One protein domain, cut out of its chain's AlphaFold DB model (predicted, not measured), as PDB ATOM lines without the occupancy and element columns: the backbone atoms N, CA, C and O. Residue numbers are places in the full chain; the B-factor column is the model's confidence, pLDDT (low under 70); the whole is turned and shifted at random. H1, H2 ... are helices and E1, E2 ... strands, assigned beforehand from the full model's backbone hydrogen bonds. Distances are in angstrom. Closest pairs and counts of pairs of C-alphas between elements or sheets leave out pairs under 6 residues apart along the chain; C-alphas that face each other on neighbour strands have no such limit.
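What this domain is: This is residues 152 to 200 of the 204 residues of the protein "Hypothetical protein" of Prasinoderma singulare (UniProt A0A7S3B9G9). A long, narrow hairpin of two strands, E1 and E2, makes one arm of an L, and the helix H1 turns off from the hairpin's open end to make the other. Residues 187 to 200, of which 187 to 199 belong to H1, stick out free, and the outline of the printed part is flat. The printed part has 49 residues with two named strands and one named helix, in the order E1, E2, H1; the sheet has the order E1, E2 and is antiparallel, and the class is mixed, helices and strands. It is extended, with a radius of gyration of the C-alphas of 17.3 A and spans of 52 by 33 by 6 A.

Where its parts are: E1, residues 152 to 166, is the longest strand, 38.7 A from its first C-alpha at (243.025, 202.797, 207.384) to its last at (281.157, 202.307, 214.056). E2, residues 169 to 181, measures 36.7 A. H1, residues 182 to 199, measures 25.9 A and ends with C-alpha 199 at (247.616, 234.941, 217.989).

How they stand to each other: E1 and E2 form a hairpin of antiparallel neighbours, with 164 degrees between their directions. Near the turn, N 166 and O 169 are within hydrogen-bond range at 2.9 A; near the other end, N 155 and O 180 are at 2.8 A. E1 bends by 63 degrees at residue 155. The closest C-alphas of E1 and H1 are those of Phe 154 and Val 182, 5.3 A apart. In H1 every O i to N i+4 pair is within hydrogen-bond range.

The domain as a whole: The C-alphas farthest apart are those of Ala 167 and Asp 198, at 52.1 A. The printed part has no cut, and both links, E1 to E2 and E2 to H1, are tight. Mean pLDDT of the printed part is 89.1; residues 199 to 200 are under 70.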
ATOM      1  N   GLN A 152     242.802 201.554 206.650       81.88
ATOM      2  CA  GLN A 152     243.025 202.797 207.384       81.88
ATOM      3  C   GLN A 152     244.164 203.588 206.755       81.88
ATOM      4  O   GLN A 152     245.274 203.077 206.584       81.88
ATOM      5  N   ASP A 153     243.892 204.863 206.489       86.88
ATOM      6  CA  ASP A 153     244.876 205.786 205.949       86.88
ATOM      7  C   ASP A 153     245.608 206.551 207.054       86.88
ATOM      8  O   ASP A 153     245.020 207.172 207.954       86.88
ATOM      9  N   PHE A 154     246.933 206.564 206.941       89.88
ATOM     10  CA  PHE A 154     247.836 207.265 207.839       89.88
ATOM     11  C   PHE A 154     248.672 208.289 207.078       89.88
ATOM     12  O   PHE A 154     249.122 208.034 205.968       89.88
ATOM     13  N   ILE A 155     248.946 209.427 207.711       90.44
ATOM     14  CA  ILE A 155     249.843 210.467 207.202       90.44
ATOM     15  C   ILE A 155     251.150 210.427 207.987       90.44
ATOM     16  O   ILE A 155     251.162 210.439 209.226       90.44
ATOM     17  N   VAL A 156     252.270 210.410 207.266       91.06
ATOM     18  CA  VAL A 156     253.612 210.482 207.855       91.06
ATOM     19  C   VAL A 156     253.924 211.922 208.250       91.06
ATOM     20  O   VAL A 156     254.136 212.780 207.397       91.06
ATOM     21  N   GLN A 157     254.019 212.198 209.550       86.81
ATOM     22  CA  GLN A 157     254.355 213.536 210.047       86.81
ATOM     23  C   GLN A 157     255.862 213.776 210.102       86.81
ATOM     24  O   GLN A 157     256.347 214.846 209.742       86.81
ATOM     25  N   LYS A 158     256.618 212.787 210.590       86.56
ATOM     26  CA  LYS A 158     258.056 212.938 210.826       86.56
ATOM     27  C   LYS A 158     258.806 211.649 210.543       86.56
ATOM     28  O   LYS A 158     258.486 210.596 211.094       86.56
ATOM     29  N   VAL A 159     259.879 211.766 209.765       89.00
ATOM     30  CA  VAL A 159     260.846 210.691 209.531       89.00
ATOM     31  C   VAL A 159     262.091 210.935 210.379       89.00
ATOM     32  O   VAL A 159     262.751 211.961 210.247       89.00
ATOM     33  N   THR A 160     262.434 209.987 211.251       89.38
ATOM     34  CA  THR A 160     263.621 210.063 212.113       89.38
ATOM     35  C   THR A 160     264.632 208.999 211.706       89.38
ATOM     36  O   THR A 160     264.335 207.803 211.715       89.38
ATOM     37  N   TYR A 161     265.848 209.427 211.367       88.06
ATOM     38  CA  TYR A 161     266.962 208.536 211.049       88.06
ATOM     39  C   TYR A 161     267.888 208.414 212.254       88.06
ATOM     40  O   TYR A 161     268.398 209.418 212.746       88.06
ATOM     41  N   SER A 162     268.141 207.189 212.708       88.31
ATOM     42  CA  SER A 162     269.129 206.936 213.755       88.31
ATOM     43  C   SER A 162     270.448 206.483 213.137       88.31
ATOM     44  O   SER A 162     270.488 205.617 212.255       88.31
ATOM     45  N   TYR A 163     271.545 207.075 213.605       92.69
ATOM     46  CA  TYR A 163     272.903 206.746 213.187       92.69
ATOM     47  C   TYR A 163     273.699 206.253 214.387       92.69
ATOM     48  O   TYR A 163     273.586 206.788 215.484       92.69
ATOM     49  N   VAL A 164     274.522 205.234 214.164       94.19
ATOM     50  CA  VAL A 164     275.463 204.709 215.150       94.19
ATOM     51  C   VAL A 164     276.869 204.846 214.586       94.19
ATOM     52  O   VAL A 164     277.126 204.495 213.432       94.19
ATOM     53  N   LEU A 165     277.786 205.366 215.396       95.50
ATOM     54  CA  LEU A 165     279.195 205.472 215.039       95.50
ATOM     55  C   LEU A 165     279.851 204.093 215.164       95.50
ATOM     56  O   LEU A 165     279.864 203.498 216.239       95.50
ATOM     57  N   ARG A 166     280.396 203.564 214.066       94.00
ATOM     58  CA  ARG A 166     281.157 202.307 214.056       94.00
ATOM     59  C   ARG A 166     282.480 202.511 213.332       94.00
ATOM     60  O   ARG A 166     282.484 202.914 212.172       94.00
ATOM     61  N   ALA A 167     283.590 202.229 214.019       89.69
ATOM     62  CA  ALA A 167     284.949 202.344 213.477       89.69
ATOM     63  C   ALA A 167     285.223 203.708 212.803       89.69
ATOM     64  O   ALA A 167     285.669 203.778 211.657       89.69
ATOM     65  N   GLY A 168     284.865 204.802 213.487       94.94
ATOM     66  CA  GLY A 168     285.056 206.167 212.980       94.94
ATOM     67  C   GLY A 168     284.138 206.566 211.819       94.94
ATOM     68  O   GLY A 168     284.353 207.606 211.206       94.94
ATOM     69  N   ARG A 169     283.115 205.763 211.486       88.81
ATOM     70  CA  ARG A 169     282.137 206.079 210.432       88.81
ATOM     71  C   ARG A 169     280.712 205.995 210.964       88.81
ATOM     72  O   ARG A 169     280.331 204.999 211.578       88.81
ATOM     73  N   TYR A 170     279.904 207.018 210.699       94.69
ATOM     74  CA  TYR A 170     278.475 206.973 211.001       94.69
ATOM     75  C   TYR A 170     277.783 205.983 210.061       94.69
ATOM     76  O   TYR A 170     277.889 206.069 208.837       94.69
ATOM     77  N   ARG A 171     277.080 205.013 210.640       91.06
ATOM     78  CA  ARG A 171     276.272 204.028 209.924       91.06
ATOM     79  C   ARG A 171     274.816 204.216 210.307       91.06
ATOM     80  O   ARG A 171     274.495 204.350 211.484       91.06
ATOM     81  N   ARG A 172     273.932 204.227 209.311       89.56
ATOM     82  CA  ARG A 172     272.490 204.321 209.549       89.56
ATOM     83  C   ARG A 172     272.019 203.030 210.214       89.56
ATOM     84  O   ARG A 172     272.161 201.963 209.625       89.56
ATOM     85  N   ASN A 173     271.503 203.141 211.430       87.31
ATOM     86  CA  ASN A 173     271.056 202.012 212.240       87.31
ATOM     87  C   ASN A 173     269.549 201.770 212.084       87.31
ATOM     88  O   ASN A 173     269.105 200.630 212.058       87.31
ATOM     89  N   GLY A 174     268.757 202.830 211.902       85.88
ATOM     90  CA  GLY A 174     267.307 202.697 211.803       85.88
ATOM     91  C   GLY A 174     266.617 203.878 211.134       85.88
ATOM     92  O   GLY A 174     267.212 204.931 210.890       85.88
ATOM     93  N   ARG A 175     265.340 203.661 210.817       87.06
ATOM     94  CA  ARG A 175     264.398 204.683 210.364       87.06
ATOM     95  C   ARG A 175     263.091 204.472 211.117       87.06
ATOM     96  O   ARG A 175     262.500 203.404 210.993       87.06
ATOM     97  N   ALA A 176     262.680 205.470 211.883       87.38
ATOM     98  CA  ALA A 176     261.406 205.498 212.584       87.38
ATOM     99  C   ALA A 176     260.491 206.533 211.922       87.38
ATOM    100  O   ALA A 176     260.962 207.580 211.470       87.38
ATOM    101  N   LEU A 177     259.201 206.226 211.855       88.19
ATOM    102  CA  LEU A 177     258.179 207.092 211.277       88.19
ATOM    103  C   LEU A 177     257.164 207.420 212.368       88.19
ATOM    104  O   LEU A 177     256.643 206.515 213.012       88.19
ATOM    105  N   ALA A 178     256.903 208.707 212.577       88.19
ATOM    106  CA  ALA A 178     255.759 209.157 213.353       88.19
ATOM    107  C   ALA A 178     254.582 209.311 212.388       88.19
ATOM    108  O   ALA A 178     254.584 210.207 211.539       88.19
ATOM    109  N   VAL A 179     253.622 208.398 212.493       89.44
ATOM    110  CA  VAL A 179     252.405 208.364 211.677       89.44
ATOM    111  C   VAL A 179     251.203 208.792 212.503       89.44
ATOM    112  O   VAL A 179     251.162 208.618 213.719       89.44
ATOM    113  N   THR A 180     250.226 209.403 211.851       89.19
ATOM    114  CA  THR A 180     248.972 209.839 212.470       89.19
ATOM    115  C   THR A 180     247.822 209.522 211.524       89.19
ATOM    116  O   THR A 180     247.992 209.727 210.323       89.19
ATOM    117  N   PRO A 181     246.664 209.045 212.016       90.75
ATOM    118  CA  PRO A 181     245.498 208.831 211.163       90.75
ATOM    119  C   PRO A 181     245.105 210.110 210.419       90.75
ATOM    120  O   PRO A 181     245.185 211.202 210.998       90.75
ATOM    121  N   VAL A 182     244.637 209.982 209.175       90.69
ATOM    122  CA  VAL A 182     244.241 211.128 208.333       90.69
ATOM    123  C   VAL A 182     243.267 212.055 209.066       90.69
ATOM    124  O   VAL A 182     243.515 213.257 209.151       90.69
ATOM    125  N   GLY A 183     242.218 211.504 209.687       90.19
ATOM    126  CA  GLY A 183     241.211 212.302 210.397       90.19
ATOM    127  C   GLY A 183     241.805 213.178 211.506       90.19
ATOM    128  O   GLY A 183     241.519 214.372 211.585       90.19
ATOM    129  N   ARG A 184     242.721 212.629 212.316       89.94
ATOM    130  CA  ARG A 184     243.408 213.396 213.370       89.94
ATOM    131  C   ARG A 184     244.338 214.461 212.786       89.94
ATOM    132  O   ARG A 184     244.461 215.537 213.360       89.94
ATOM    133  N   HIS A 185     245.001 214.173 211.667       91.12
ATOM    134  CA  HIS A 185     245.878 215.143 211.015       91.12
ATOM    135  C   HIS A 185     245.102 216.361 210.499       91.12
ATOM    136  O   HIS A 185     245.530 217.488 210.744       91.12
ATOM    137  N   ILE A 186     243.953 216.140 209.854       93.06
ATOM    138  CA  ILE A 186     243.088 217.211 209.338       93.06
ATOM    139  C   ILE A 186     242.608 218.112 210.481       93.06
ATOM    140  O   ILE A 186     242.752 219.331 210.402       93.06
ATOM    141  N   LEU A 187     242.110 217.520 211.569       95.25
ATOM    142  CA  LEU A 187     241.666 218.277 212.741       95.25
ATOM    143  C   LEU A 187     242.798 219.115 213.336       95.25
ATOM    144  O   LEU A 187     242.628 220.309 213.561       95.25
ATOM    145  N   ASN A 188     243.978 218.522 213.527       93.31
ATOM    146  CA  ASN A 188     245.130 219.247 214.057       93.31
ATOM    147  C   ASN A 188     245.552 220.409 213.148       93.31
ATOM    148  O   ASN A 188     245.910 221.464 213.658       93.31
ATOM    149  N   LYS A 189     245.495 220.234 211.821       92.81
ATOM    150  CA  LYS A 189     245.801 221.301 210.860       92.81
ATOM    151  C   LYS A 189     244.803 222.449 210.935       92.81
ATOM    152  O   LYS A 189     245.209 223.604 210.875       92.81
ATOM    153  N   HIS A 190     243.522 222.133 211.099       95.81
ATOM    154  CA  HIS A 190     242.495 223.150 211.272       95.81
ATOM    155  C   HIS A 190     242.676 223.920 212.585       95.81
ATOM    156  O   HIS A 190     242.677 225.147 212.577       95.81
ATOM    157  N   LEU A 191     242.917 223.216 213.694       95.38
ATOM    158  CA  LEU A 191     243.181 223.845 214.991       95.38
ATOM    159  C   LEU A 191     244.434 224.727 214.955       95.38
ATOM    160  O   LEU A 191     244.416 225.839 215.468       95.38
ATOM    161  N   GLU A 192     245.510 224.260 214.321       92.12
ATOM    162  CA  GLU A 192     246.743 225.032 214.143       92.12
ATOM    163  C   GLU A 192     246.489 226.344 213.380       92.12
ATOM    164  O   GLU A 192     247.013 227.382 213.774       92.12
ATOM    165  N   ALA A 193     245.638 226.323 212.348       93.06
ATOM    166  CA  ALA A 193     245.261 227.525 211.608       93.06
ATOM    167  C   ALA A 193     244.480 228.534 212.473       93.06
ATOM    168  O   ALA A 193     244.753 229.729 212.393       93.06
ATOM    169  N   LEU A 194     243.563 228.060 213.324       93.31
ATOM    170  CA  LEU A 194     242.799 228.918 214.239       93.31
ATOM    171  C   LEU A 194     243.697 229.562 215.305       93.31
ATOM    172  O   LEU A 194     243.633 230.764 215.541       93.31
ATOM    173  N   TYR A 195     244.610 228.797 215.909       89.38
ATOM    174  CA  TYR A 195     245.547 229.367 216.883       89.38
ATOM    175  C   TYR A 195     246.497 230.392 216.257       89.38
ATOM    176  O   TYR A 195     246.880 231.362 216.910       89.38
ATOM    177  N   GLN A 196     246.878 230.192 214.993       88.31
ATOM    178  CA  GLN A 196     247.686 231.162 214.256       88.31
ATOM    179  C   GLN A 196     246.902 232.437 213.923       88.31
ATOM    180  O   GLN A 196     247.490 233.515 213.968       88.31
ATOM    181  N   SER A 197     245.601 232.342 213.616       85.00
ATOM    182  CA  SER A 197     244.772 233.527 213.364       85.00
ATOM    183  C   SER A 197     244.514 234.336 214.629       85.00
ATOM    184  O   SER A 197     244.608 235.561 214.595       85.00
ATOM    185  N   ASP A 198     244.256 233.665 215.751       83.69
ATOM    186  CA  ASP A 198     243.927 234.332 217.013       83.69
ATOM    187  C   ASP A 198     245.163 234.989 217.653       83.69
ATOM    188  O   ASP A 198     245.063 236.047 218.272       83.69
ATOM    189  N   GLY A 199     246.354 234.409 217.459       68.00
ATOM    190  CA  GLY A 199     247.616 234.941 217.989       68.00
ATOM    191  C   GLY A 199     248.123 236.221 217.311       68.00
ATOM    192  O   GLY A 199     248.922 236.934 217.909       68.00
ATOM    193  N   LEU A 200     247.664 236.540 216.095       58.66
ATOM    194  CA  LEU A 200     248.010 237.781 215.382       58.66
ATOM    195  C   LEU A 200     247.023 238.930 215.655       58.66
ATOM    196  O   LEU A 200     247.262 240.052 215.217       58.66
TER     197      LEU A 200